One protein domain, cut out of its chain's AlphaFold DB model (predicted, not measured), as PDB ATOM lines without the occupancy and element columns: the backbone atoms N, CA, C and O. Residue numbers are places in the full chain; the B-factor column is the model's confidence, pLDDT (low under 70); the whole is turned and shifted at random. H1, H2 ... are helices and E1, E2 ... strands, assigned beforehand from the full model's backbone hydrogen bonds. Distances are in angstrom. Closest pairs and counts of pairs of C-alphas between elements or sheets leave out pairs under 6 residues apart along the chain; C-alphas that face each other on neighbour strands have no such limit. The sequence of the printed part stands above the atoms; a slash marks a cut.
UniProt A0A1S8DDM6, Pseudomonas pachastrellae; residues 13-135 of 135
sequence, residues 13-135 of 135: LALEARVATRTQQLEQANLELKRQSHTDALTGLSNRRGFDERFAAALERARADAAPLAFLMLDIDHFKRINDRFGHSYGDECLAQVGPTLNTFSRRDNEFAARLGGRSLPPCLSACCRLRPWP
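What this domain is: This is residues 13 to 135 of the 135 residues of a protein of Pseudomonas pachastrellae (UniProt A0A1S8DDM6). A small antiparallel sheet of three strands sits between two helices, H2 over one face and H4 over the other, and the long helix H1 sticks out from this body as a straight arm with its residues 13 to 33 free. H3 makes a corner with the start of H4 at the end of the body, away from the sheet. The 123 printed residues hold four named helices and three named strands, in the order H1, H2, E1, H3, H4, E2, E3, and the sheet's order is E1, E3, E2. The class is mostly helix, and the whole is loose, with a radius of gyration of the C-alphas of 19.0 A and spans of 65 by 46 by 22 A.

Where its parts are: Begin at the sheet: find C-alpha 69 at (160.154, 153.640, 94.448), where E1, residues 69 to 74, sets out on its 16.5 A. E3, residues 125 to 130, covers 17.2 A and ends at C-alpha 130, at (164.628, 153.188, 96.360). E2 is residues 112 to 115, 10.5 A long. H2, residues 48 to 64, runs 24.4 A, and H4, residues 88 to 103, runs 22.9 A. H3 is residues 79 to 86, 10.6 A. For H1, residues 13 to 38, look at C-alpha 13 at (177.593, 201.623, 100.212); from there it runs 37.4 A.

How they stand to each other: In the sheet, E3 is the inner strand. E1 and E3 are antiparallel at 161 degrees, with N 70 and O 129 within hydrogen-bond range at 2.8 A. E2 and E3 form a hairpin, antiparallel at 163 degrees, with N 114 and O 126 at 2.8 A. H2 is on the sheet at a height of 9.5 A, over E3 and E2, and its closest C-alphas to E2 are those of Phe 51 and Ala 114, 5.8 A apart. H4 is on the opposite face at a height of 10.1 A, over E2, giving three layers, a sheet with helices on both faces; the closest C-alphas are those of Asn 103 and Ala 113, 5.9 A apart. E1, H3, H4 and E2 form a split strand-helix-strand unit, two strands running the same way with E3 between them, and its crossover is right-handed. H3 touches H4, which meets it with residues 89 to 91 alone, at a steep tilt of 46 degrees, opposite ways; the closest C-alphas are those of Asn 83 and Gly 91, 5.4 A. H1 touches H2 with residues 37 to 38 alone, about perpendicular at 86 degrees, closest at the C-alphas of His 38 and Gly 50, 4.3 A. Every O i to N i+4 pair is within hydrogen-bond range in H1, H2 and H3, and 10 of 12 are in H4.

The domain as a whole: The C-alphas farthest apart are those of Leu 13 and Arg 85, 65.7 A. Without residues 13 to 33 the body spans 48 by 36 by 22 A. The printed part has no cut, and no link is long. The mean pLDDT of the printed part is 81.0; look for values under 70 at residues 32, 34 to 36, 107, 109 and 118 to 135, which include E3.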
ATOM      1  N   LEU A  13     176.921 202.888  99.879       82.88
ATOM      2  CA  LEU A  13     177.593 201.623 100.212       82.88
ATOM      3  C   LEU A  13     177.155 201.060 101.576       82.88
ATOM      4  O   LEU A  13     176.927 199.858 101.730       82.88
ATOM      5  N   ALA A  14     177.039 201.924 102.588       85.44
ATOM      6  CA  ALA A  14     176.608 201.515 103.922       85.44
ATOM      7  C   ALA A  14     175.138 201.060 103.942       85.44
ATOM      8  O   ALA A  14     174.771 200.163 104.709       85.44
ATOM      9  N   LEU A  15     174.290 201.665 103.106       87.44
ATOM     10  CA  LEU A  15     172.899 201.260 102.944       87.44
ATOM     11  C   LEU A  15     172.793 199.906 102.236       87.44
ATOM     12  O   LEU A  15     172.088 199.028 102.735       87.44
ATOM     13  N   GLU A  16     173.524 199.707 101.142       89.25
ATOM     14  CA  GLU A  16     173.572 198.432 100.415       89.25
ATOM     15  C   GLU A  16     174.062 197.288 101.310       89.25
ATOM     16  O   GLU A  16     173.420 196.238 101.381       89.25
ATOM     17  N   ALA A  17     175.126 197.510 102.088       88.75
ATOM     18  CA  ALA A  17     175.627 196.528 103.048       88.75
ATOM     19  C   ALA A  17     174.590 196.188 104.137       88.75
ATOM     20  O   ALA A  17     174.429 195.020 104.513       88.75
ATOM     21  N   ARG A  18     173.838 197.185 104.628       90.56
ATOM     22  CA  ARG A  18     172.741 196.971 105.591       90.56
ATOM     23  C   ARG A  18     171.586 196.182 104.984       90.56
ATOM     24  O   ARG A  18     171.035 195.319 105.669       90.56
ATOM     25  N   VAL A  19     171.215 196.469 103.737       92.12
ATOM     26  CA  VAL A  19     170.173 195.727 103.012       92.12
ATOM     27  C   VAL A  19     170.613 194.281 102.809       92.12
ATOM     28  O   VAL A  19     169.883 193.385 103.219       92.12
ATOM     29  N   ALA A  20     171.823 194.040 102.295       90.50
ATOM     30  CA  ALA A  20     172.361 192.695 102.087       90.50
ATOM     31  C   ALA A  20     172.398 191.875 103.389       90.50
ATOM     32  O   ALA A  20     171.921 190.741 103.426       90.50
ATOM     33  N   THR A  21     172.870 192.482 104.483       92.88
ATOM     34  CA  THR A  21     172.901 191.835 105.805       92.88
ATOM     35  C   THR A  21     171.497 191.458 106.282       92.88
ATOM     36  O   THR A  21     171.284 190.350 106.772       92.88
ATOM     37  N   ARG A  22     170.511 192.354 106.127       89.69
ATOM     38  CA  ARG A  22     169.124 192.056 106.512       89.69
ATOM     39  C   ARG A  22     168.488 190.986 105.634       89.69
ATOM     40  O   ARG A  22     167.773 190.144 106.168       89.69
ATOM     41  N   THR A  23     168.747 190.993 104.330       91.19
ATOM     42  CA  THR A  23     168.265 189.951 103.416       91.19
ATOM     43  C   THR A  23     168.811 188.586 103.826       91.19
ATOM     44  O   THR A  23     168.035 187.650 103.988       91.19
ATOM     45  N   GLN A  24     170.109 188.492 104.127       92.19
ATOM     46  CA  GLN A  24     170.725 187.251 104.598       92.19
ATOM     47  C   GLN A  24     170.134 186.773 105.936       92.19
ATOM     48  O   GLN A  24     169.860 185.586 106.110       92.19
ATOM     49  N   GLN A  25     169.899 187.682 106.888       89.94
ATOM     50  CA  GLN A  25     169.254 187.342 108.162       89.94
ATOM     51  C   GLN A  25     167.817 186.844 107.967       89.94
ATOM     52  O   GLN A  25     167.410 185.876 108.609       89.94
ATOM     53  N   LEU A  26     167.056 187.477 107.068       89.44
ATOM     54  CA  LEU A  26     165.710 187.036 106.706       89.44
ATOM     55  C   LEU A  26     165.737 185.651 106.062       89.44
ATOM     56  O   LEU A  26     164.932 184.806 106.433       89.44
ATOM     57  N   GLU A  27     166.667 185.389 105.144       89.69
ATOM     58  CA  GLU A  27     166.831 184.073 104.522       89.69
ATOM     59  C   GLU A  27     167.166 182.993 105.551       89.69
ATOM     60  O   GLU A  27     166.535 181.936 105.546       89.69
ATOM     61  N   GLN A  28     168.088 183.261 106.481       85.44
ATOM     62  CA  GLN A  28     168.417 182.322 107.555       85.44
ATOM     63  C   GLN A  28     167.229 182.056 108.483       85.44
ATOM     64  O   GLN A  28     166.938 180.899 108.788       85.44
ATOM     65  N   ALA A  29     166.501 183.098 108.891       76.38
ATOM     66  CA  ALA A  29     165.297 182.940 109.700       76.38
ATOM     67  C   ALA A  29     164.218 182.137 108.955       76.38
ATOM     68  O   ALA A  29     163.555 181.289 109.546       76.38
ATOM     69  N   ASN A  30     164.070 182.354 107.648       80.69
ATOM     70  CA  ASN A  30     163.110 181.640 106.812       80.69
ATOM     71  C   ASN A  30     163.506 180.164 106.620       80.69
ATOM     72  O   ASN A  30     162.650 179.283 106.649       80.69
ATOM     73  N   LEU A  31     164.804 179.870 106.489       75.50
ATOM     74  CA  LEU A  31     165.326 178.502 106.467       75.50
ATOM     75  C   LEU A  31     165.070 177.776 107.790       75.50
ATOM     76  O   LEU A  31     164.600 176.638 107.774       75.50
ATOM     77  N   GLU A  32     165.316 178.428 108.927       69.88
ATOM     78  CA  GLU A  32     165.055 177.833 110.239       69.88
ATOM     79  C   GLU A  32     163.551 177.634 110.479       69.88
ATOM     80  O   GLU A  32     163.141 176.562 110.926       69.88
ATOM     81  N   LEU A  33     162.710 178.596 110.083       70.38
ATOM     82  CA  LEU A  33     161.250 178.456 110.118       70.38
ATOM     83  C   LEU A  33     160.768 177.293 109.244       70.38
ATOM     84  O   LEU A  33     159.914 176.516 109.673       70.38
ATOM     85  N   LYS A  34     161.335 177.113 108.045       67.62
ATOM     86  CA  LYS A  34     161.043 175.953 107.187       67.62
ATOM     87  C   LYS A  34     161.477 174.642 107.840       67.62
ATOM     88  O   LYS A  34     160.702 173.689 107.864       67.62
ATOM     89  N   ARG A  35     162.679 174.590 108.420       61.62
ATOM     90  CA  ARG A  35     163.203 173.398 109.104       61.62
ATOM     91  C   ARG A  35     162.322 172.993 110.290       61.62
ATOM     92  O   ARG A  35     161.954 171.822 110.412       61.62
ATOM     93  N   GLN A  36     161.934 173.960 111.123       63.19
ATOM     94  CA  GLN A  36     160.996 173.760 112.232       63.19
ATOM     95  C   GLN A  36     159.605 173.367 111.728       63.19
ATOM     96  O   GLN A  36     158.948 172.512 112.316       63.19
ATOM     97  N   SER A  37     159.181 173.913 110.588       76.44
ATOM     98  CA  SER A  37     157.906 173.564 109.974       76.44
ATOM     99  C   SER A  37     157.865 172.148 109.396       76.44
ATOM    100  O   SER A  37     156.753 171.671 109.164       76.44
ATOM    101  N   HIS A  38     158.997 171.488 109.115       86.19
ATOM    102  CA  HIS A  38     159.044 170.184 108.422       86.19
ATOM    103  C   HIS A  38     159.456 169.011 109.314       86.19
ATOM    104  O   HIS A  38     159.496 167.874 108.843       86.19
ATOM    105  N   THR A  39     159.725 169.262 110.594       87.75
ATOM    106  CA  THR A  39     160.160 168.242 111.554       87.75
ATOM    107  C   THR A  39     159.071 167.995 112.598       87.75
ATOM    108  O   THR A  39     158.378 168.920 113.020       87.75
ATOM    109  N   ASP A  40     158.879 166.743 112.996       89.81
ATOM    110  CA  ASP A  40     158.043 166.364 114.131       89.81
ATOM    111  C   ASP A  40     158.854 166.518 115.420       89.81
ATOM    112  O   ASP A  40     159.893 165.882 115.586       89.81
ATOM    113  N   ALA A  41     158.385 167.365 116.335       87.44
ATOM    114  CA  ALA A  41     159.138 167.718 117.536       87.44
ATOM    115  C   ALA A  41     159.334 166.540 118.507       87.44
ATOM    116  O   ALA A  41     160.304 166.534 119.256       87.44
ATOM    117  N   LEU A  42     158.430 165.554 118.495       89.62
ATOM    118  CA  LEU A  42     158.510 164.403 119.394       89.62
ATOM    119  C   LEU A  42     159.529 163.369 118.911       89.62
ATOM    120  O   LEU A  42     160.311 162.853 119.700       89.62
ATOM    121  N   THR A  43     159.496 163.043 117.620       89.31
ATOM    122  CA  THR A  43     160.278 161.934 117.047       89.31
ATOM    123  C   THR A  43     161.547 162.390 116.330       89.31
ATOM    124  O   THR A  43     162.406 161.567 116.021       89.31
ATOM    125  N   GLY A  44     161.669 163.683 116.013       88.75
ATOM    126  CA  GLY A  44     162.754 164.227 115.190       88.75
ATOM    127  C   GLY A  44     162.687 163.824 113.711       88.75
ATOM    128  O   GLY A  44     163.578 164.180 112.942       88.75
ATOM    129  N   LEU A  45     161.649 163.090 113.297       90.31
ATOM    130  CA  LEU A  45     161.423 162.695 111.906       90.31
ATOM    131  C   LEU A  45     160.833 163.842 111.086       90.31
ATOM    132  O   LEU A  45     160.368 164.839 111.636       90.31
ATOM    133  N   SER A  46     160.777 163.693 109.759       90.12
ATOM    134  CA  SER A  46     159.962 164.603 108.950       90.12
ATOM    135  C   SER A  46     158.502 164.533 109.410       90.12
ATOM    136  O   SER A  46     157.961 163.453 109.627       90.12
ATOM    137  N   ASN A  47     157.845 165.674 109.577       90.25
ATOM    138  CA  ASN A  47     156.406 165.696 109.829       90.25
ATOM    139  C   ASN A  47     155.630 165.521 108.516       90.25
ATOM    140  O   ASN A  47     156.222 165.356 107.447       90.25
ATOM    141  N   ARG A  48     154.296 165.588 108.575       88.06
ATOM    142  CA  ARG A  48     153.445 165.418 107.391       88.06
ATOM    143  C   ARG A  48     153.810 166.352 106.231       88.06
ATOM    144  O   ARG A  48     153.907 165.888 105.103       88.06
ATOM    145  N   ARG A  49     154.074 167.634 106.505       87.44
ATOM    146  CA  ARG A  49     154.469 168.602 105.468       87.44
ATOM    147  C   ARG A  49     155.820 168.228 104.857       87.44
ATOM    148  O   ARG A  49     155.942 168.169 103.639       87.44
ATOM    149  N   GLY A  50     156.804 167.908 105.700       88.88
ATOM    150  CA  GLY A  50     158.114 167.445 105.237       88.88
ATOM    151  C   GLY A  50     158.032 166.147 104.423       88.88
ATOM    152  O   GLY A  50     158.773 165.980 103.458       88.88
ATOM    153  N   PHE A  51     157.114 165.243 104.776       89.56
ATOM    154  CA  PHE A  51     156.836 164.041 103.996       89.56
ATOM    155  C   PHE A  51     156.297 164.373 102.608       89.56
ATOM    156  O   PHE A  51     156.858 163.889 101.631       89.56
ATOM    157  N   ASP A  52     155.239 165.184 102.523       88.50
ATOM    158  CA  ASP A  52     154.561 165.472 101.256       88.50
ATOM    159  C   ASP A  52     155.545 166.093 100.239       88.50
ATOM    160  O   ASP A  52     155.607 165.663  99.085       88.50
ATOM    161  N   GLU A  53     156.399 167.024 100.683       88.69
ATOM    162  CA  GLU A  53     157.434 167.639  99.840       88.69
ATOM    163  C   GLU A  53     158.511 166.643  99.385       88.69
ATOM    164  O   GLU A  53     158.831 166.551  98.195       88.69
ATOM    165  N   ARG A  54     159.080 165.871 100.321       87.62
ATOM    166  CA  ARG A  54     160.149 164.909 100.005       87.62
ATOM    167  C   ARG A  54     159.636 163.763  99.139       87.62
ATOM    168  O   ARG A  54     160.364 163.297  98.262       87.62
ATOM    169  N   PHE A  55     158.395 163.331  99.356       88.38
ATOM    170  CA  PHE A  55     157.759 162.270  98.586       88.38
ATOM    171  C   PHE A  55     157.504 162.707  97.145       88.38
ATOM    172  O   PHE A  55     157.869 161.976  96.226       88.38
ATOM    173  N   ALA A  56     156.979 163.919  96.935       89.62
ATOM    174  CA  ALA A  56     156.805 164.479  95.597       89.62
ATOM    175  C   ALA A  56     158.142 164.545  94.836       89.62
ATOM    176  O   ALA A  56     158.246 164.054  93.712       89.62
ATOM    177  N   ALA A  57     159.202 165.052  95.476       88.75
ATOM    178  CA  ALA A  57     160.534 165.109  94.871       88.75
ATOM    179  C   ALA A  57     161.134 163.716  94.592       88.75
ATOM    180  O   ALA A  57     161.863 163.527  93.616       88.75
ATOM    181  N   ALA A  58     160.885 162.725  95.452       88.00
ATOM    182  CA  ALA A  58     161.320 161.344  95.229       88.00
ATOM    183  C   ALA A  58     160.577 160.691  94.052       88.00
ATOM    184  O   ALA A  58     161.205 160.002  93.250       88.00
ATOM    185  N   LEU A  59     159.274 160.949  93.917       89.12
ATOM    186  CA  LEU A  59     158.448 160.424  92.831       89.12
ATOM    187  C   LEU A  59     158.878 160.969  91.466       89.12
ATOM    188  O   LEU A  59     159.035 160.192  90.526       89.12
ATOM    189  N   GLU A  60     159.125 162.276  91.360       90.81
ATOM    190  CA  GLU A  60     159.602 162.888  90.112       90.81
ATOM    191  C   GLU A  60     160.969 162.337  89.686       90.81
ATOM    192  O   GLU A  60     161.173 162.005  88.519       90.81
ATOM    193  N   ARG A  61     161.889 162.130  90.636       86.94
ATOM    194  CA  ARG A  61     163.189 161.497  90.353       86.94
ATOM    195  C   ARG A  61     163.052 160.041  89.921       86.94
ATOM    196  O   ARG A  61     163.678 159.633  88.950       86.94
ATOM    197  N   ALA A  62     162.215 159.261  90.603       87.69
ATOM    198  CA  ALA A  62     161.957 157.871  90.238       87.69
ATOM    199  C   ALA A  62     161.395 157.747  88.810       87.69
ATOM    200  O   ALA A  62     161.810 156.861  88.064       87.69
ATOM    201  N   ARG A  63     160.508 158.673  88.412       89.25
ATOM    202  CA  ARG A  63     159.993 158.782  87.039       89.25
ATOM    203  C   ARG A  63     161.097 159.105  86.037       89.25
ATOM    204  O   ARG A  63     161.191 158.421  85.023       89.25
ATOM    205  N   ALA A  64     161.926 160.111  86.326       91.12
ATOM    206  CA  ALA A  64     163.020 160.526  85.447       91.12
ATOM    207  C   ALA A  64     164.061 159.413  85.234       91.12
ATOM    208  O   ALA A  64     164.515 159.198  84.114       91.12
ATOM    209  N   ASP A  65     164.384 158.668  86.291       89.38
ATOM    210  CA  ASP A  65     165.387 157.600  86.258       89.38
ATOM    211  C   ASP A  65     164.828 156.237  85.810       89.38
ATOM    212  O   ASP A  65     165.571 155.254  85.794       89.38
ATOM    213  N   ALA A  66     163.520 156.140  85.533       89.69
ATOM    214  CA  ALA A  66     162.803 154.875  85.336       89.69
ATOM    215  C   ALA A  66     163.101 153.832  86.439       89.69
ATOM    216  O   ALA A  66     163.245 152.636  86.180       89.69
ATOM    217  N   ALA A  67     163.215 154.295  87.688       84.62
ATOM    218  CA  ALA A  67     163.620 153.484  88.828       84.62
ATOM    219  C   ALA A  67     162.447 153.216  89.784       84.62
ATOM    220  O   ALA A  67     161.612 154.096  90.002       84.62
ATOM    221  N   PRO A  68     162.383 152.032  90.415       84.81
ATOM    222  CA  PRO A  68     161.311 151.712  91.348       84.81
ATOM    223  C   PRO A  68     161.444 152.498  92.661       84.81
ATOM    224  O   PRO A  68     162.527 152.624  93.244       84.81
ATOM    225  N   LEU A  69     160.302 152.972  93.158       85.31
ATOM    226  CA  LEU A  69     160.154 153.640  94.448       85.31
ATOM    227  C   LEU A  69     159.296 152.766  95.370       85.31
ATOM    228  O   LEU A  69     158.201 152.363  94.983       85.31
ATOM    229  N   ALA A  70     159.775 152.485  96.581       86.06
ATOM    230  CA  ALA A  70     158.989 151.855  97.636       86.06
ATOM    231  C   ALA A  70     158.546 152.878  98.675       86.06
ATOM    232  O   ALA A  70     159.308 153.751  99.087       86.06
ATOM    233  N   PHE A  71     157.321 152.685  99.149       84.44
ATOM    234  CA  PHE A  71     156.740 153.390 100.277       84.44
ATOM    235  C   PHE A  71     156.264 152.361 101.300       84.44
ATOM    236  O   PHE A  71     155.550 151.422 100.950       84.44
ATOM    237  N   LEU A  72     156.664 152.543 102.554       84.00
ATOM    238  CA  LEU A  72     156.294 151.690 103.672       84.00
ATOM    239  C   LEU A  72     155.555 152.527 104.708       84.00
ATOM    240  O   LEU A  72     156.093 153.524 105.182       84.00
ATOM    241  N   MET A  73     154.353 152.094 105.078       84.12
ATOM    242  CA  MET A  73     153.603 152.654 106.198       84.12
ATOM    243  C   MET A  73     153.666 151.670 107.366       84.12
ATOM    244  O   MET A  73     153.308 150.505 107.222       84.12
ATOM    245  N   LEU A  74     154.159 152.149 108.498       83.69
ATOM    246  CA  LEU A  74     154.382 151.414 109.732       83.69
ATOM    247  C   LEU A  74     153.416 151.940 110.792       83.69
ATOM    248  O   LEU A  74     153.254 153.152 110.925       83.69
ATOM    249  N   ASP A  75     152.818 151.043 111.565       84.06
ATOM    250  CA  ASP A  75     152.077 151.389 112.779       84.06
ATOM    251  C   ASP A  75     152.722 150.688 113.978       84.06
ATOM    252  O   ASP A  75     153.322 149.621 113.830       84.06
ATOM    253  N   ILE A  76     152.643 151.301 115.162       83.00
ATOM    254  CA  ILE A  76     153.142 150.673 116.388       83.00
ATOM    255  C   ILE A  76     152.030 149.806 116.964       83.00
ATOM    256  O   ILE A  76     151.036 150.309 117.501       83.00
ATOM    257  N   ASP A  77     152.240 148.495 116.902       83.25
ATOM    258  CA  ASP A  77     151.289 147.521 117.416       83.25
ATOM    259  C   ASP A  77     150.921 147.806 118.871       83.25
ATOM    260  O   ASP A  77     151.764 148.050 119.738       83.25
ATOM    261  N   HIS A  78     149.620 147.751 119.150       83.94
ATOM    262  CA  HIS A  78     149.075 147.907 120.496       83.94
ATOM    263  C   HIS A  78     149.468 149.214 121.214       83.94
ATOM    264  O   HIS A  78     149.340 149.282 122.437       83.94
ATOM    265  N   PHE A  79     149.855 150.276 120.498       85.38
ATOM    266  CA  PHE A  79     150.267 151.543 121.116       85.38
ATOM    267  C   PHE A  79     149.209 152.135 122.063       85.38
ATOM    268  O   PHE A  79     149.531 152.656 123.130       85.38
ATOM    269  N   LYS A  80     147.919 151.959 121.747       83.75
ATOM    270  CA  LYS A  80     146.822 152.340 122.647       83.75
ATOM    271  C   LYS A  80     146.909 151.641 124.011       83.75
ATOM    272  O   LYS A  80     146.726 152.293 125.025       83.75
ATOM    273  N   ARG A  81     147.265 150.352 124.057       88.50
ATOM    274  CA  ARG A  81     147.428 149.607 125.322       88.50
ATOM    275  C   ARG A  81     148.599 150.135 126.148       88.50
ATOM    276  O   ARG A  81     148.534 150.084 127.371       88.50
ATOM    277  N   ILE A  82     149.656 150.621 125.493       86.75
ATOM    278  CA  ILE A  82     150.785 151.277 126.166       86.75
ATOM    279  C   ILE A  82     150.294 152.573 126.818       86.75
ATOM    280  O   ILE A  82     150.488 152.750 128.018       86.75
ATOM    281  N   ASN A  83     149.580 153.415 126.066       86.88
ATOM    282  CA  ASN A  83     149.005 154.657 126.592       86.88
ATOM    283  C   ASN A  83     148.008 154.409 127.727       86.88
ATOM    284  O   ASN A  83     148.070 155.084 128.747       86.88
ATOM    285  N   ASP A  84     147.122 153.425 127.580       90.81
ATOM    286  CA  ASP A  84     146.106 153.106 128.586       90.81
ATOM    287  C   ASP A  84     146.745 152.583 129.887       90.81
ATOM    288  O   ASP A  84     146.221 152.814 130.975       90.81
ATOM    289  N   ARG A  85     147.885 151.880 129.793       93.31
ATOM    290  CA  ARG A  85     148.573 151.276 130.946       93.31
ATOM    291  C   ARG A  85     149.570 152.209 131.631       93.31
ATOM    292  O   ARG A  85     149.700 152.146 132.850       93.31
ATOM    293  N   PHE A  86     150.300 153.013 130.865       90.50
ATOM    294  CA  PHE A  86     151.432 153.810 131.356       90.50
ATOM    295  C   PHE A  86     151.229 155.322 131.184       90.50
ATOM    296  O   PHE A  86     152.062 156.114 131.620       90.50
ATOM    297  N   GLY A  87     150.110 155.734 130.590       89.94
ATOM    298  CA  GLY A  87     149.801 157.126 130.297       89.94
ATOM    299  C   GLY A  87     150.410 157.612 128.982       89.94
ATOM    300  O   GLY A  87     151.364 157.048 128.444       89.94
ATOM    301  N   HIS A  88     149.855 158.710 128.469       88.00
ATOM    302  CA  HIS A  88     150.287 159.318 127.209       88.00
ATOM    303  C   HIS A  88     151.750 159.775 127.229       88.00
ATOM    304  O   HIS A  88     152.440 159.601 126.235       88.00
ATOM    305  N   SER A  89     152.241 160.293 128.358       89.12
ATOM    306  CA  SER A  89     153.637 160.733 128.488       89.12
ATOM    307  C   SER A  89     154.630 159.594 128.242       89.12
ATOM    308  O   SER A  89     155.632 159.791 127.565       89.12
ATOM    309  N   TYR A  90     154.319 158.382 128.706       89.19
ATOM    310  CA  TYR A  90     155.157 157.210 128.454       89.19
ATOM    311  C   TYR A  90     155.091 156.754 126.988       89.19
ATOM    312  O   TYR A  90     156.097 156.356 126.400       89.19
ATOM    313  N   GLY A  91     153.913 156.838 126.366       89.19
ATOM    314  CA  GLY A  91     153.777 156.612 124.927       89.19
ATOM    315  C   GLY A  91     154.590 157.609 124.101       89.19
ATOM    316  O   GLY A  91     155.227 157.222 123.120       89.19
ATOM    317  N   ASP A  92     154.621 158.871 124.522       90.06
ATOM    318  CA  ASP A  92     155.427 159.911 123.892       90.06
ATOM    319  C   ASP A  92     156.930 159.608 124.010       90.06
ATOM    320  O   ASP A  92     157.648 159.687 123.012       90.06
ATOM    321  N   GLU A  93     157.404 159.159 125.176       90.25
ATOM    322  CA  GLU A  93     158.792 158.704 125.359       90.25
ATOM    323  C   GLU A  93     159.146 157.527 124.443       90.25
ATOM    324  O   GLU A  93     160.226 157.494 123.849       90.25
ATOM    325  N   CYS A  94     158.225 156.575 124.280       89.31
ATOM    326  CA  CYS A  94     158.399 155.458 123.356       89.31
ATOM    327  C   CYS A  94     158.542 155.959 121.909       89.31
ATOM    328  O   CYS A  94     159.462 155.557 121.195       89.31
ATOM    329  N   LEU A  95     157.681 156.884 121.476       88.62
ATOM    330  CA  LEU A  95     157.759 157.482 120.141       88.62
ATOM    331  C   LEU A  95     159.062 158.253 119.918       88.62
ATOM    332  O   LEU A  95     159.671 158.125 118.851       88.62
ATOM    333  N   ALA A  96     159.516 158.998 120.925       90.38
ATOM    334  CA  ALA A  96     160.772 159.736 120.880       90.38
ATOM    335  C   ALA A  96     161.994 158.823 120.662       90.38
ATOM    336  O   ALA A  96     162.980 159.257 120.073       90.38
ATOM    337  N   GLN A  97     161.924 157.550 121.065       89.94
ATOM    338  CA  GLN A  97     162.984 156.559 120.828       89.94
ATOM    339  C   GLN A  97     162.865 155.858 119.464       89.94
ATOM    340  O   GLN A  97     163.873 155.527 118.828       89.94
ATOM    341  N   VAL A  98     161.640 155.650 118.975       88.44
ATOM    342  CA  VAL A  98     161.401 155.015 117.669       88.44
ATOM    343  C   VAL A  98     161.871 155.910 116.521       88.44
ATOM    344  O   VAL A  98     162.450 155.413 115.555       88.44
ATOM    345  N   GLY A  99     161.673 157.226 116.628       87.94
ATOM    346  CA  GLY A  99     162.060 158.189 115.592       87.94
ATOM    347  C   GLY A  99     163.531 158.088 115.162       87.94
ATOM    348  O   GLY A  99     163.805 157.773 114.000       87.94
ATOM    349  N   PRO A 100     164.497 158.267 116.083       88.38
ATOM    350  CA  PRO A 100     165.920 158.102 115.794       88.38
ATOM    351  C   PRO A 100     166.251 156.730 115.203       88.38
ATOM    352  O   PRO A 100     167.033 156.647 114.256       88.38
ATOM    353  N   THR A 101     165.614 155.671 115.710       89.06
ATOM    354  CA  THR A 101     165.798 154.300 115.219       89.06
ATOM    355  C   THR A 101     165.417 154.188 113.744       89.06
ATOM    356  O   THR A 101     166.227 153.727 112.943       89.06
ATOM    357  N   LEU A 102     164.246 154.688 113.342       85.56
ATOM    358  CA  LEU A 102     163.826 154.700 111.935       85.56
ATOM    359  C   LEU A 102     164.729 155.558 111.048       85.56
ATOM    360  O   LEU A 102     165.016 155.189 109.908       85.56
ATOM    361  N   ASN A 103     165.228 156.672 111.579       85.31
ATOM    362  CA  ASN A 103     166.141 157.532 110.840       85.31
ATOM    363  C   ASN A 103     167.469 156.817 110.519       85.31
ATOM    364  O   ASN A 103     168.074 157.073 109.480       85.31
ATOM    365  N   THR A 104     167.902 155.852 111.346       84.75
ATOM    366  CA  THR A 104     169.108 155.056 111.049       84.75
ATOM    367  C   THR A 104     168.983 154.177 109.806       84.75
ATOM    368  O   THR A 104     170.014 153.852 109.216       84.75
ATOM    369  N   PHE A 105     167.762 153.839 109.385       79.12
ATOM    370  CA  PHE A 105     167.493 153.071 108.166       79.12
ATOM    371  C   PHE A 105     167.321 153.958 106.924       79.12
ATOM    372  O   PHE A 105     167.277 153.435 105.817       79.12
ATOM    373  N   SER A 106     167.261 155.284 107.095       77.69
ATOM    374  CA  SER A 106     167.040 156.268 106.026       77.69
ATOM    375  C   SER A 106     168.299 157.094 105.738       77.69
ATOM    376  O   SER A 106     168.283 158.322 105.808       77.69
ATOM    377  N   ARG A 107     169.435 156.429 105.493       67.75
ATOM    378  CA  ARG A 107     170.759 157.089 105.452       67.75
ATOM    379  C   ARG A 107     171.191 157.592 104.077       67.75
ATOM    380  O   ARG A 107     172.228 158.243 103.988       67.75
ATOM    381  N   ARG A 108     170.464 157.271 103.006       71.75
ATOM    382  CA  ARG A 108     170.796 157.745 101.652       71.75
ATOM    383  C   ARG A 108     170.059 159.039 101.324       71.75
ATOM    384  O   ARG A 108     168.953 159.251 101.804       71.75
ATOM    385  N   ASP A 109     170.613 159.834 100.410       67.19
ATOM    386  CA  ASP A 109     170.057 161.138  99.999       67.19
ATOM    387  C   ASP A 109     168.596 161.096  99.505       67.19
ATOM    388  O   ASP A 109     167.894 162.107  99.532       67.19
ATOM    389  N   ASN A 110     168.113 159.924  99.085       72.31
ATOM    390  CA  ASN A 110     166.745 159.712  98.600       72.31
ATOM    391  C   ASN A 110     165.886 158.844  99.529       72.31
ATOM    392  O   ASN A 110     164.770 158.482  99.162       72.31
ATOM    393  N   GLU A 111     166.398 158.491 100.704       83.56
ATOM    394  CA  GLU A 111     165.668 157.735 101.715       83.56
ATOM    395  C   GLU A 111     165.233 158.675 102.834       83.56
ATOM    396  O   GLU A 111     165.957 159.597 103.221       83.56
ATOM    397  N   PHE A 112     164.021 158.478 103.344       86.69
ATOM    398  CA  PHE A 112     163.544 159.285 104.457       86.69
ATOM    399  C   PHE A 112     162.460 158.616 105.274       86.69
ATOM    400  O   PHE A 112     161.615 157.908 104.728       86.69
ATOM    401  N   ALA A 113     162.465 158.936 106.569       90.50
ATOM    402  CA  ALA A 113     161.424 158.566 107.505       90.50
ATOM    403  C   ALA A 113     160.596 159.788 107.927       90.50
ATOM    404  O   ALA A 113     161.124 160.891 108.116       90.50
ATOM    405  N   ALA A 114     159.291 159.589 108.081       90.19
ATOM    406  CA  ALA A 114     158.360 160.630 108.482       90.19
ATOM    407  C   ALA A 114     157.284 160.121 109.441       90.19
ATOM    408  O   ALA A 114     156.858 158.973 109.358       90.19
ATOM    409  N   ARG A 115     156.786 161.004 110.308       89.44
ATOM    410  CA  ARG A 115     155.599 160.767 111.128       89.44
ATOM    411  C   ARG A 115     154.382 161.405 110.459       89.44
ATOM    412  O   ARG A 115     154.318 162.623 110.294       89.44
ATOM    413  N   LEU A 116     153.415 160.571 110.081       84.56
ATOM    414  CA  LEU A 116     152.192 160.966 109.375       84.56
ATOM    415  C   LEU A 116     150.957 161.065 110.288       84.56
ATOM    416  O   LEU A 116     149.911 161.518 109.826       84.56
ATOM    417  N   GLY A 117     151.069 160.642 111.553       72.50
ATOM    418  CA  GLY A 117     149.976 160.641 112.534       72.50
ATOM    419  C   GLY A 117     149.731 161.985 113.244       72.50
ATOM    420  O   GLY A 117     150.616 162.833 113.327       72.50
ATOM    421  N   GLY A 118     148.519 162.143 113.793       60.41
ATOM    422  CA  GLY A 118     148.079 163.271 114.631       60.41
ATOM    423  C   GLY A 118     147.470 162.813 115.968       60.41
ATOM    424  O   GLY A 118     147.486 161.630 116.283       60.41
ATOM    425  N   ARG A 119     146.895 163.739 116.755       48.97
ATOM    426  CA  ARG A 119     146.458 163.529 118.162       48.97
ATOM    427  C   ARG A 119     145.361 162.464 118.384       48.97
ATOM    428  O   ARG A 119     145.128 162.086 119.525       48.97
ATOM    429  N   SER A 120     144.681 162.002 117.330       41.50
ATOM    430  CA  SER A 120     143.593 161.006 117.385       41.50
ATOM    431  C   SER A 120     143.840 159.745 116.547       41.50
ATOM    432  O   SER A 120     142.985 158.861 116.517       41.50
ATOM    433  N   LEU A 121     144.981 159.656 115.859       41.81
ATOM    434  CA  LEU A 121     145.330 158.536 114.985       41.81
ATOM    435  C   LEU A 121     146.506 157.752 115.587       41.81
ATOM    436  O   LEU A 121     147.321 158.347 116.298       41.81
ATOM    437  N   PRO A 122     146.621 156.442 115.303       48.91
ATOM    438  CA  PRO A 122     147.822 155.680 115.622       48.91
ATOM    439  C   PRO A 122     149.070 156.388 115.068       48.91
ATOM    440  O   PRO A 122     148.970 157.121 114.074       48.91
ATOM    441  N   PRO A 123     150.243 156.243 115.708       58.72
ATOM    442  CA  PRO A 123     151.480 156.823 115.212       58.72
ATOM    443  C   PRO A 123     151.898 156.137 113.905       58.72
ATOM    444  O   PRO A 123     152.745 155.253 113.892       58.72
ATOM    445  N   CYS A 124     151.326 156.587 112.788       57.81
ATOM    446  CA  CYS A 124     151.732 156.133 111.470       57.81
ATOM    447  C   CYS A 124     153.108 156.715 111.154       57.81
ATOM    448  O   CYS A 124     153.279 157.935 111.035       57.81
ATOM    449  N   LEU A 125     154.084 155.832 111.021       64.56
ATOM    450  CA  LEU A 125     155.430 156.130 110.572       64.56
ATOM    451  C   LEU A 125     155.533 155.724 109.105       64.56
ATOM    452  O   LEU A 125     154.867 154.806 108.641       64.56
ATOM    453  N   SER A 126     156.328 156.449 108.347       60.78
ATOM    454  CA  SER A 126     156.501 156.227 106.923       60.78
ATOM    455  C   SER A 126     157.978 156.166 106.605       60.78
ATOM    456  O   SER A 126     158.737 156.958 107.158       60.78
ATOM    457  N   ALA A 127     158.367 155.253 105.721       61.44
ATOM    458  CA  ALA A 127     159.689 155.211 105.117       61.44
ATOM    459  C   ALA A 127     159.556 155.154 103.591       61.44
ATOM    460  O   ALA A 127     158.775 154.371 103.050       61.44
ATOM    461  N   CYS A 128     160.325 155.982 102.893       63.00
ATOM    462  CA  CYS A 128     160.422 155.964 101.439       63.00
ATOM    463  C   CYS A 128     161.829 155.518 101.047       63.00
ATOM    464  O   CYS A 128     162.802 156.131 101.488       63.00
ATOM    465  N   CYS A 129     161.935 154.456 100.244       64.81
ATOM    466  CA  CYS A 129     163.211 153.862  99.851       64.81
ATOM    467  C   CYS A 129     163.246 153.558  98.352       64.81
ATOM    468  O   CYS A 129     162.246 153.158  97.757       64.81
ATOM    469  N   ARG A 130     164.423 153.674  97.731       60.12
ATOM    470  CA  ARG A 130     164.628 153.188  96.360       60.12
ATOM    471  C   ARG A 130     164.800 151.670  96.397       60.12
ATOM    472  O   ARG A 130     165.717 151.178  97.056       60.12
ATOM    473  N   LEU A 131     163.939 150.931  95.699       54.41
ATOM    474  CA  LEU A 131     164.096 149.479  95.589       54.41
ATOM    475  C   LEU A 131     165.285 149.172  94.678       54.41
ATOM    476  O   LEU A 131     165.468 149.803  93.636       54.41
ATOM    477  N   ARG A 132     166.102 148.190  95.061       51.69
ATOM    478  CA  ARG A 132     167.011 147.557  94.106       51.69
ATOM    479  C   ARG A 132     166.249 146.461  93.360       51.69
ATOM    480  O   ARG A 132     165.391 145.822  93.973       51.69
ATOM    481  N   PRO A 133     166.584 146.194  92.089       45.53
ATOM    482  CA  PRO A 133     166.303 144.888  91.519       45.53
ATOM    483  C   PRO A 133     166.996 143.835  92.392       45.53
ATOM    484  O   PRO A 133     168.158 144.009  92.772       45.53
ATOM    485  N   TRP A 134     166.264 142.786  92.758       36.19
ATOM    486  CA  TRP A 134     166.851 141.586  93.351       36.19
ATOM    487  C   TRP A 134     167.828 140.981  92.323       36.19
ATOM    488  O   TRP A 134     167.467 140.977  91.142       36.19
ATOM    489  N   PRO A 135     169.054 140.571  92.705       47.56
ATOM    490  CA  PRO A 135     169.975 139.923  91.773       47.56
ATOM    491  C   PRO A 135     169.421 138.595  91.243       47.56
ATOM    492  O   PRO A 135     168.658 137.930  91.984       47.56
TER     493      PRO A 135